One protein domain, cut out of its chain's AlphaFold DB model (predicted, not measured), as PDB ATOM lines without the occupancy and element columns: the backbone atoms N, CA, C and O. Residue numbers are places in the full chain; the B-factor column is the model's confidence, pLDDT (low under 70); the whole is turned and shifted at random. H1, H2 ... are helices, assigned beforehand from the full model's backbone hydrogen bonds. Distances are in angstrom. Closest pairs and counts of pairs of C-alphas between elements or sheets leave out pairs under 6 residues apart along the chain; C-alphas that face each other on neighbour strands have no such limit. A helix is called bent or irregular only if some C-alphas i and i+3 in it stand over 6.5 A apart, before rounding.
ATOM      1  N   THR A   2     -58.305 -11.886 -18.144       62.56
ATOM      2  CA  THR A   2     -57.154 -11.154 -18.718       62.56
ATOM      3  C   THR A   2     -57.477 -10.505 -20.068       62.56
ATOM      4  O   THR A   2     -57.137  -9.348 -20.265       62.56
ATOM      5  N   LEU A   3     -58.227 -11.192 -20.940       60.25
ATOM      6  CA  LEU A   3     -58.609 -10.689 -22.271       60.25
ATOM      7  C   LEU A   3     -59.508  -9.438 -22.220       60.25
ATOM      8  O   LEU A   3     -59.349  -8.510 -23.005       60.25
ATOM      9  N   SER A   4     -60.433  -9.380 -21.257       69.12
ATOM     10  CA  SER A   4     -61.289  -8.206 -21.052       69.12
ATOM     11  C   SER A   4     -60.501  -7.003 -20.531       69.12
ATOM     12  O   SER A   4     -60.830  -5.866 -20.851       69.12
ATOM     13  N   ARG A   5     -59.435  -7.244 -19.756       72.56
ATOM     14  CA  ARG A   5     -58.534  -6.195 -19.264       72.56
ATOM     15  C   ARG A   5     -57.645  -5.647 -20.374       72.56
ATOM     16  O   ARG A   5     -57.548  -4.433 -20.489       72.56
ATOM     17  N   THR A   6     -57.061  -6.511 -21.208       80.00
ATOM     18  CA  THR A   6     -56.224  -6.074 -22.339       80.00
ATOM     19  C   THR A   6     -57.033  -5.309 -23.381       80.00
ATOM     20  O   THR A   6     -56.565  -4.310 -23.917       80.00
ATOM     21  N   MET A   7     -58.274  -5.731 -23.636       76.25
ATOM     22  CA  MET A   7     -59.164  -5.032 -24.559       76.25
ATOM     23  C   MET A   7     -59.598  -3.665 -24.007       76.25
ATOM     24  O   MET A   7     -59.582  -2.686 -24.745       76.25
ATOM     25  N   ALA A   8     -59.896  -3.568 -22.706       79.06
ATOM     26  CA  ALA A   8     -60.206  -2.291 -22.062       79.06
ATOM     27  C   ALA A   8     -59.017  -1.313 -22.102       79.06
ATOM     28  O   ALA A   8     -59.207  -0.144 -22.424       79.06
ATOM     29  N   THR A   9     -57.788  -1.777 -21.848       81.19
ATOM     30  CA  THR A   9     -56.594  -0.920 -21.936       81.19
ATOM     31  C   THR A   9     -56.326  -0.429 -23.355       81.19
ATOM     32  O   THR A   9     -55.932   0.719 -23.532       81.19
ATOM     33  N   LEU A  10     -56.569  -1.266 -24.368       83.69
ATOM     34  CA  LEU A  10     -56.355  -0.902 -25.771       83.69
ATOM     35  C   LEU A  10     -57.386   0.141 -26.230       83.69
ATOM     36  O   LEU A  10     -57.036   1.100 -26.909       83.69
ATOM     37  N   LEU A  11     -58.634   0.006 -25.776       82.75
ATOM     38  CA  LEU A  11     -59.710   0.957 -26.058       82.75
ATOM     39  C   LEU A  11     -59.450   2.320 -25.393       82.75
ATOM     40  O   LEU A  11     -59.625   3.355 -26.027       82.75
ATOM     41  N   VAL A  12     -58.950   2.326 -24.153       82.69
ATOM     42  CA  VAL A  12     -58.532   3.556 -23.456       82.69
ATOM     43  C   VAL A  12     -57.333   4.211 -24.149       82.69
ATOM     44  O   VAL A  12     -57.345   5.419 -24.359       82.69
ATOM     45  N   ALA A  13     -56.326   3.433 -24.556       78.94
ATOM     46  CA  ALA A  13     -55.171   3.961 -25.284       78.94
ATOM     47  C   ALA A  13     -55.573   4.577 -26.636       78.94
ATOM     48  O   ALA A  13     -55.102   5.656 -26.985       78.94
ATOM     49  N   MET A  14     -56.494   3.937 -27.363       79.75
ATOM     50  CA  MET A  14     -57.016   4.445 -28.633       79.75
ATOM     51  C   MET A  14     -57.819   5.743 -28.454       79.75
ATOM     52  O   MET A  14     -57.729   6.634 -29.291       79.75
ATOM     53  N   LEU A  15     -58.560   5.879 -27.349       80.25
ATOM     54  CA  LEU A  15     -59.312   7.095 -27.029       80.25
ATOM     55  C   LEU A  15     -58.399   8.266 -26.621       80.25
ATOM     56  O   LEU A  15     -58.730   9.419 -26.879       80.25
ATOM     57  N   LEU A  16     -57.259   7.976 -25.986       76.94
ATOM     58  CA  LEU A  16     -56.295   8.981 -25.525       76.94
ATOM     59  C   LEU A  16     -55.323   9.442 -26.621       76.94
ATOM     60  O   LEU A  16     -54.765  10.531 -26.513       76.94
ATOM     61  N   MET A  17     -55.139   8.647 -27.679       69.25
ATOM     62  CA  MET A  17     -54.247   8.960 -28.799       69.25
ATOM     63  C   MET A  17     -54.473  10.353 -29.426       69.25
ATOM     64  O   MET A  17     -53.483  11.066 -29.591       69.25
ATOM     65  N   PRO A  18     -55.709  10.803 -29.731       71.50
ATOM     66  CA  PRO A  18     -55.914  12.141 -30.289       71.50
ATOM     67  C   PRO A  18     -55.547  13.269 -29.317       71.50
ATOM     68  O   PRO A  18     -55.063  14.300 -29.764       71.50
ATOM     69  N   LEU A  19     -55.704  13.089 -27.997       69.94
ATOM     70  CA  LEU A  19     -55.353  14.133 -27.023       69.94
ATOM     71  C   LEU A  19     -53.844  14.404 -26.970       69.94
ATOM     72  O   LEU A  19     -53.434  15.533 -26.719       69.94
ATOM     73  N   LEU A  20     -53.022  13.383 -27.222       68.88
ATOM     74  CA  LEU A  20     -51.566  13.534 -27.248       68.88
ATOM     75  C   LEU A  20     -51.090  14.327 -28.474       68.88
ATOM     76  O   LEU A  20     -50.105  15.052 -28.370       68.88
ATOM     77  N   ALA A  21     -51.804  14.236 -29.601       68.38
ATOM     78  CA  ALA A  21     -51.493  15.017 -30.796       68.38
ATOM     79  C   ALA A  21     -51.722  16.524 -30.570       68.38
ATOM     80  O   ALA A  21     -50.866  17.327 -30.924       68.38
ATOM     81  N   PHE A  22     -52.817  16.899 -29.897       67.38
ATOM     82  CA  PHE A  22     -53.109  18.301 -29.571       67.38
ATOM     83  C   PHE A  22     -52.090  18.929 -28.607       67.38
ATOM     84  O   PHE A  22     -51.746  20.096 -28.760       67.38
ATOM     85  N   ALA A  23     -51.585  18.169 -27.628       69.62
ATOM     86  CA  ALA A  23     -50.578  18.676 -26.689       69.62
ATOM     87  C   ALA A  23     -49.232  18.956 -27.379       69.62
ATOM     88  O   ALA A  23     -48.588  19.966 -27.113       69.62
ATOM     89  N   GLN A  24     -48.828  18.078 -28.301       70.62
ATOM     90  CA  GLN A  24     -47.590  18.242 -29.059       70.62
ATOM     91  C   GLN A  24     -47.617  19.506 -29.934       70.62
ATOM     92  O   GLN A  24     -46.608  20.193 -30.064       70.62
ATOM     93  N   GLU A  25     -48.767  19.825 -30.515       76.50
ATOM     94  CA  GLU A  25     -48.949  21.000 -31.365       76.50
ATOM     95  C   GLU A  25     -48.803  22.321 -30.596       76.50
ATOM     96  O   GLU A  25     -48.170  23.259 -31.079       76.50
ATOM     97  N   GLU A  26     -49.311  22.379 -29.362       81.06
ATOM     98  CA  GLU A  26     -49.185  23.555 -28.496       81.06
ATOM     99  C   GLU A  26     -47.719  23.841 -28.120       81.06
ATOM    100  O   GLU A  26     -47.270  24.993 -28.148       81.06
ATOM    101  N   ASP A  27     -46.945  22.795 -27.824       84.38
ATOM    102  CA  ASP A  27     -45.511  22.914 -27.538       84.38
ATOM    103  C   ASP A  27     -44.722  23.389 -28.772       84.38
ATOM    104  O   ASP A  27     -43.816  24.231 -28.669       84.38
ATOM    105  N   ILE A  28     -45.086  22.898 -29.961       86.56
ATOM    106  CA  ILE A  28     -44.487  23.320 -31.234       86.56
ATOM    107  C   ILE A  28     -44.828  24.789 -31.530       86.56
ATOM    108  O   ILE A  28     -43.938  25.562 -31.887       86.56
ATOM    109  N   LEU A  29     -46.069  25.224 -31.300       89.94
ATOM    110  CA  LEU A  29     -46.483  26.621 -31.470       89.94
ATOM    111  C   LEU A  29     -45.687  27.566 -30.570       89.94
ATOM    112  O   LEU A  29     -45.088  28.532 -31.045       89.94
ATOM    113  N   ARG A  30     -45.626  27.271 -29.267       92.44
ATOM    114  CA  ARG A  30     -44.904  28.097 -28.286       92.44
ATOM    115  C   ARG A  30     -43.408  28.172 -28.596       92.44
ATOM    116  O   ARG A  30     -42.808  29.239 -28.469       92.44
ATOM    117  N   SER A  31     -42.795  27.057 -28.991       91.75
ATOM    118  CA  SER A  31     -41.371  27.029 -29.343       91.75
ATOM    119  C   SER A  31     -41.070  27.799 -30.632       91.75
ATOM    120  O   SER A  31     -40.091  28.545 -30.660       91.75
ATOM    121  N   THR A  32     -41.941  27.704 -31.639       90.06
ATOM    122  CA  THR A  32     -41.822  28.450 -32.903       90.06
ATOM    123  C   THR A  32     -41.942  29.955 -32.669       90.06
ATOM    124  O   THR A  32     -41.061  30.707 -33.073       90.06
ATOM    125  N   ILE A  33     -42.962  30.397 -31.923       91.19
ATOM    126  CA  ILE A  33     -43.138  31.813 -31.559       91.19
ATOM    127  C   ILE A  33     -41.927  32.326 -30.765       91.19
ATOM    128  O   ILE A  33     -41.451  33.432 -31.004       91.19
ATOM    129  N   ARG A  34     -41.393  31.530 -29.826       92.75
ATOM    130  CA  ARG A  34     -40.197  31.917 -29.060       92.75
ATOM    131  C   ARG A  34     -38.983  32.107 -29.969       92.75
ATOM    132  O   ARG A  34     -38.235  33.061 -29.769       92.75
ATOM    133  N   ALA A  35     -38.780  31.209 -30.931       90.00
ATOM    134  CA  ALA A  35     -37.688  31.311 -31.891       90.00
ATOM    135  C   ALA A  35     -37.826  32.564 -32.770       90.00
ATOM    136  O   ALA A  35     -36.851  33.292 -32.938       90.00
ATOM    137  N   ASP A  36     -39.041  32.848 -33.247       90.06
ATOM    138  CA  ASP A  36     -39.364  34.037 -34.041       90.06
ATOM    139  C   ASP A  36     -39.067  35.324 -33.256       90.06
ATOM    140  O   ASP A  36     -38.325  36.186 -33.727       90.06
ATOM    141  N   ILE A  37     -39.516  35.405 -31.997       91.38
ATOM    142  CA  ILE A  37     -39.217  36.539 -31.108       91.38
ATOM    143  C   ILE A  37     -37.712  36.696 -30.924       91.38
ATOM    144  O   ILE A  37     -37.214  37.797 -31.094       91.38
ATOM    145  N   MET A  38     -36.987  35.619 -30.604       89.94
ATOM    146  CA  MET A  38     -35.535  35.678 -30.388       89.94
ATOM    147  C   MET A  38     -34.735  36.023 -31.649       89.94
ATOM    148  O   MET A  38     -33.585  36.448 -31.537       89.94
ATOM    149  N   SER A  39     -35.316  35.833 -32.835       88.50
ATOM    150  CA  SER A  39     -34.713  36.255 -34.098       88.50
ATOM    151  C   SER A  39     -34.851  37.763 -34.350       88.50
ATOM    152  O   SER A  39     -34.078  38.327 -35.130       88.50
ATOM    153  N   ASP A  40     -35.784  38.438 -33.668       87.00
ATOM    154  CA  ASP A  40     -35.973  39.883 -33.773       87.00
ATOM    155  C   ASP A  40     -34.892  40.625 -32.960       87.00
ATOM    156  O   ASP A  40     -34.814  40.476 -31.739       87.00
ATOM    157  N   PRO A  41     -34.074  41.501 -33.574       86.94
ATOM    158  CA  PRO A  41     -33.044  42.254 -32.852       86.94
ATOM    159  C   PRO A  41     -33.601  43.132 -31.721       86.94
ATOM    160  O   PRO A  41     -32.866  43.488 -30.802       86.94
ATOM    161  N   ARG A  42     -34.892  43.482 -31.756       89.00
ATOM    162  CA  ARG A  42     -35.560  44.257 -30.700       89.00
ATOM    163  C   ARG A  42     -35.825  43.437 -29.440       89.00
ATOM    164  O   ARG A  42     -35.987  44.024 -28.374       89.00
ATOM    165  N   SER A  43     -35.850  42.108 -29.533       88.62
ATOM    166  CA  SER A  43     -36.024  41.243 -28.364       88.62
ATOM    167  C   SER A  43     -34.732  41.068 -27.563       88.62
ATOM    168  O   SER A  43     -34.767  40.485 -26.482       88.62
ATOM    169  N   ALA A  44     -33.589  41.536 -28.076       86.38
ATOM    170  CA  ALA A  44     -32.281  41.341 -27.451       86.38
ATOM    171  C   ALA A  44     -32.166  42.004 -26.067       86.38
ATOM    172  O   ALA A  44     -31.380  41.558 -25.233       86.38
ATOM    173  N   GLU A  45     -32.951  43.053 -25.817       91.25
ATOM    174  CA  GLU A  45     -32.989  43.766 -24.534       91.25
ATOM    175  C   GLU A  45     -34.066  43.224 -23.575       91.25
ATOM    176  O   GLU A  45     -34.137  43.662 -22.428       91.25
ATOM    177  N   MET A  46     -34.902  42.276 -24.017       89.94
ATOM    178  CA  MET A  46     -35.992  41.725 -23.205       89.94
ATOM    179  C   MET A  46     -35.480  40.658 -22.236       89.94
ATOM    180  O   MET A  46     -34.632  39.829 -22.571       89.94
ATOM    181  N   SER A  47     -36.040  40.627 -21.026       92.62
ATOM    182  CA  SER A  47     -35.757  39.548 -20.083       92.62
ATOM    183  C   SER A  47     -36.405  38.226 -20.533       92.62
ATOM    184  O   SER A  47     -37.458  38.235 -21.178       92.62
ATOM    185  N   PRO A  48     -35.855  37.061 -20.139       88.25
ATOM    186  CA  PRO A  48     -36.450  35.761 -20.459       88.25
ATOM    187  C   PRO A  48     -37.907  35.634 -19.997       88.25
ATOM    188  O   PRO A  48     -38.741  35.071 -20.694       88.25
ATOM    189  N   THR A  49     -38.234  36.222 -18.845       91.69
ATOM    190  CA  THR A  49     -39.596  36.243 -18.303       91.69
ATOM    191  C   THR A  49     -40.563  37.070 -19.144       91.69
ATOM    192  O   THR A  49     -41.732  36.708 -19.257       91.69
ATOM    193  N   GLU A  50     -40.097  38.166 -19.745       92.19
ATOM    194  CA  GLU A  50     -40.913  38.977 -20.655       92.19
ATOM    195  C   GLU A  50     -41.136  38.256 -21.983       92.19
ATOM    196  O   GLU A  50     -42.256  38.262 -22.494       92.19
ATOM    197  N   ILE A  51     -40.109  37.573 -22.500       92.44
ATOM    198  CA  ILE A  51     -40.228  36.717 -23.688       92.44
ATOM    199  C   ILE A  51     -41.262  35.618 -23.433       92.44
ATOM    200  O   ILE A  51     -42.167  35.431 -24.238       92.44
ATOM    201  N   ASP A  52     -41.188  34.930 -22.295       93.62
ATOM    202  CA  ASP A  52     -42.115  33.846 -21.960       93.62
ATOM    203  C   ASP A  52     -43.562  34.327 -21.805       93.62
ATOM    204  O   ASP A  52     -44.494  33.661 -22.268       93.62
ATOM    205  N   ALA A  53     -43.764  35.500 -21.196       93.12
ATOM    206  CA  ALA A  53     -45.084  36.113 -21.095       93.12
ATOM    207  C   ALA A  53     -45.655  36.459 -22.481       93.12
ATOM    208  O   ALA A  53     -46.831  36.193 -22.742       93.12
ATOM    209  N   LEU A  54     -44.820  36.996 -23.378       92.50
ATOM    210  CA  LEU A  54     -45.208  37.328 -24.747       92.50
ATOM    211  C   LEU A  54     -45.543  36.068 -25.557       92.50
ATOM    212  O   LEU A  54     -46.592  36.012 -26.194       92.50
ATOM    213  N   VAL A  55     -44.698  35.035 -25.476       94.50
ATOM    214  CA  VAL A  55     -44.920  33.732 -26.123       94.50
ATOM    215  C   VAL A  55     -46.251  33.138 -25.683       94.50
ATOM    216  O   VAL A  55     -47.034  32.702 -26.522       94.50
ATOM    217  N   ASN A  56     -46.533  33.136 -24.378       93.38
ATOM    218  CA  ASN A  56     -47.780  32.582 -23.858       93.38
ATOM    219  C   ASN A  56     -49.002  33.368 -24.356       93.38
ATOM    220  O   ASN A  56     -49.980  32.763 -24.787       93.38
ATOM    221  N   ALA A  57     -48.935  34.702 -24.343       92.94
ATOM    222  CA  ALA A  57     -50.019  35.550 -24.829       92.94
ATOM    223  C   ALA A  57     -50.290  35.340 -26.329       92.94
ATOM    224  O   ALA A  57     -51.441  35.194 -26.733       92.94
ATOM    225  N   LEU A  58     -49.237  35.271 -27.146       91.94
ATOM    226  CA  LEU A  58     -49.350  35.064 -28.590       91.94
ATOM    227  C   LEU A  58     -49.839  33.655 -28.938       91.94
ATOM    228  O   LEU A  58     -50.691  33.515 -29.809       91.94
ATOM    229  N   ALA A  59     -49.355  32.624 -28.241       92.00
ATOM    230  CA  ALA A  59     -49.812  31.250 -28.436       92.00
ATOM    231  C   ALA A  59     -51.304  31.106 -28.101       92.00
ATOM    232  O   ALA A  59     -52.063  30.562 -28.900       92.00
ATOM    233  N   MET A  60     -51.740  31.666 -26.966       90.94
ATOM    234  CA  MET A  60     -53.158  31.692 -26.594       90.94
ATOM    235  C   MET A  60     -53.994  32.425 -27.645       90.94
ATOM    236  O   MET A  60     -55.006  31.899 -28.096       90.94
ATOM    237  N   GLN A  61     -53.546  33.599 -28.089       89.56
ATOM    238  CA  GLN A  61     -54.254  34.378 -29.101       89.56
ATOM    239  C   GLN A  61     -54.363  33.632 -30.441       89.56
ATOM    240  O   GLN A  61     -55.430  33.626 -31.055       89.56
ATOM    241  N   ALA A  62     -53.286  32.994 -30.902       87.19
ATOM    242  CA  ALA A  62     -53.286  32.214 -32.138       87.19
ATOM    243  C   ALA A  62     -54.231  31.006 -32.050       87.19
ATOM    244  O   ALA A  62     -54.926  30.686 -33.016       87.19
ATOM    245  N   GLN A  63     -54.305  30.366 -30.881       87.00
ATOM    246  CA  GLN A  63     -55.194  29.234 -30.652       87.00
ATOM    247  C   GLN A  63     -56.665  29.657 -30.545       87.00
ATOM    248  O   GLN A  63     -57.526  29.018 -31.145       87.00
ATOM    249  N   GLU A  64     -56.958  30.769 -29.866       88.19
ATOM    250  CA  GLU A  64     -58.306  31.352 -29.790       88.19
ATOM    251  C   GLU A  64     -58.833  31.789 -31.162       88.19
ATOM    252  O   GLU A  64     -60.025  31.658 -31.445       88.19
ATOM    253  N   GLN A  65     -57.949  32.286 -32.028       88.19
ATOM    254  CA  GLN A  65     -58.294  32.698 -33.390       88.19
ATOM    255  C   GLN A  65     -58.323  31.531 -34.386       88.19
ATOM    256  O   GLN A  65     -58.734  31.724 -35.528       88.19
ATOM    257  N   GLY A  66     -57.910  30.329 -33.971       85.44
ATOM    258  CA  GLY A  66     -57.847  29.155 -34.840       85.44
ATOM    259  C   GLY A  66     -56.778  29.238 -35.935       85.44
ATOM    260  O   GLY A  66     -56.867  28.496 -36.905       85.44
ATOM    261  N   ILE A  67     -55.780  30.115 -35.784       87.56
ATOM    262  CA  ILE A  67     -54.694  30.346 -36.760       87.56
ATOM    263  C   ILE A  67     -53.368  29.691 -36.349       87.56
ATOM    264  O   ILE A  67     -52.344  29.906 -36.989       87.56
ATOM    265  N   ALA A  68     -53.364  28.924 -35.255       86.38
ATOM    266  CA  ALA A  68     -52.173  28.244 -34.747       86.38
ATOM    267  C   ALA A  68     -51.511  27.359 -35.816       86.38
ATOM    268  O   ALA A  68     -50.305  27.459 -36.023       86.38
ATOM    269  N   GLN A  69     -52.309  26.557 -36.526       83.25
ATOM    270  CA  GLN A  69     -51.837  25.702 -37.620       83.25
ATOM    271  C   GLN A  69     -51.312  26.519 -38.800       83.25
ATOM    272  O   GLN A  69     -50.178  26.319 -39.218       83.25
ATOM    273  N   ASP A  70     -52.073  27.513 -39.264       84.44
ATOM    274  CA  ASP A  70     -51.655  28.369 -40.381       84.44
ATOM    275  C   ASP A  70     -50.320  29.082 -40.099       84.44
ATOM    276  O   ASP A  70     -49.492  29.245 -40.995       84.44
ATOM    277  N   TYR A  71     -50.083  29.499 -38.851       83.19
ATOM    278  CA  TYR A  71     -48.816  30.108 -38.436       83.19
ATOM    279  C   TYR A  71     -47.652  29.103 -38.461       83.19
ATOM    280  O   TYR A  71     -46.563  29.439 -38.932       83.19
ATOM    281  N   LEU A  72     -47.878  27.875 -37.983       84.19
ATOM    282  CA  LEU A  72     -46.885  26.797 -38.026       84.19
ATOM    283  C   LEU A  72     -46.538  26.405 -39.467       84.19
ATOM    284  O   LEU A  72     -45.359  26.282 -39.811       84.19
ATOM    285  N   ASP A  73     -47.542  26.286 -40.328       83.81
ATOM    286  CA  ASP A  73     -47.364  25.967 -41.743       83.81
ATOM    287  C   ASP A  73     -46.620  27.091 -42.482       83.81
ATOM    288  O   ASP A  73     -45.698  26.834 -43.262       83.81
ATOM    289  N   ALA A  74     -46.943  28.354 -42.187       80.62
ATOM    290  CA  ALA A  74     -46.264  29.507 -42.774       80.62
ATOM    291  C   ALA A  74     -44.777  29.573 -42.389       80.62
ATOM    292  O   ALA A  74     -43.940  29.866 -43.242       80.62
ATOM    293  N   GLN A  75     -44.425  29.259 -41.139       73.75
ATOM    294  CA  GLN A  75     -43.023  29.225 -40.700       73.75
ATOM    295  C   GLN A  75     -42.244  28.057 -41.318       73.75
ATOM    296  O   GLN A  75     -41.067  28.192 -41.647       73.75
ATOM    297  N   SER A  76     -42.922  26.937 -41.568       66.00
ATOM    298  CA  SER A  76     -42.363  25.780 -42.281       66.00
ATOM    299  C   SER A  76     -42.091  26.065 -43.766       66.00
ATOM    300  O   SER A  76     -41.312  25.359 -44.398       66.00
ATOM    301  N   SER A  77     -42.729  27.100 -44.324       61.19
ATOM    302  CA  SER A  77     -42.657  27.471 -45.744       61.19
ATOM    303  C   SER A  77     -41.399  28.265 -46.114       61.19
ATOM    304  O   SER A  77     -41.137  28.485 -47.298       61.19
ATOM    305  N   PHE A  78     -40.616  28.711 -45.128       54.34
ATOM    306  CA  PHE A  78     -39.316  29.337 -45.357       54.34
ATOM    307  C   PHE A  78     -38.225  28.267 -45.441       54.34
ATOM    308  O   PHE A  78     -37.313  28.214 -44.617       54.34
ATOM    309  N   GLU A  79     -38.294  27.414 -46.466       55.88
ATOM    310  CA  GLU A  79     -37.086  26.729 -46.916       55.88
ATOM    311  C   GLU A  79     -36.075  27.816 -47.327       55.88
ATOM    312  O   GLU A  79     -36.420  28.703 -48.123       55.88
TER     313      GLU A  79
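Overview. This is residues 2 to 79 of the 133 residues of an uncharacterized protein of Candidatus Kaiserbacteria bacterium RIFCSPLOWO2_01_FULL_53_17 (UniProt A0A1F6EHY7). One long bent helix, H1, makes the length and sticks out with residues 2 to 24; H3 and H4 cross its second arm in a small head, with short H2 at the turn. The printed part has 78 residues, all helix by class, four named helices H1 to H4; it is extended, radius of gyration of the C-alphas 18.0 A, spanning 60 by 28 by 23 A.

Arrangement. H1, residues 2 to 39, assigned as one helix by its hydrogen bonds, is bent: C-alphas 15 and 18 are 6.9 A apart. Its arms H1a, residues 2 to 15, and H1b, residues 18 to 39, stand at a tilt of 37 degrees, only just steep. H2, residues 41 to 45, is only just irregular, C-alphas 42 and 45 being 6.7 A apart; it is close to H1b but not clearly touching, the closest C-alphas, of Ile 37 and Ser 43, being 6.3 A apart. H3, residues 48 to 64, touches H1b, opposite ways at a steep tilt of 50 degrees; the closest C-alphas, of Arg 30 and Ala 59, are 5.8 A apart. H4, residues 68 to 76, touches residues 28 to 32 of H1b alone, the same way at a steep tilt of 55 degrees; the closest C-alphas, of Leu 29 and Leu 72, are 6.6 A apart. H1a is apart from H2, H3 and H4. Every O i to N i+4 pair is within hydrogen-bond range in H1a, H1b, H3 and H4; H2 has 0 of 1, and 1 of 2 O i to N i+3 pairs.

Along the chain. H1a, 20.2 A long, begins at C-alpha 2, (-57.154, -11.154, -18.718); H1b is 32.3 A long, H3 24.2 A. H4 ends at C-alpha 76, (-42.363, 25.780, -42.281).

Size, cuts and confidence. The C-alphas farthest apart, of Thr 2 and Arg 42, are 60.7 A apart. The printed part has no cut and its three links are tight. Thirteen residues are under pLDDT 70: 2 to 4, 17, 19 to 23 and 76 to 79.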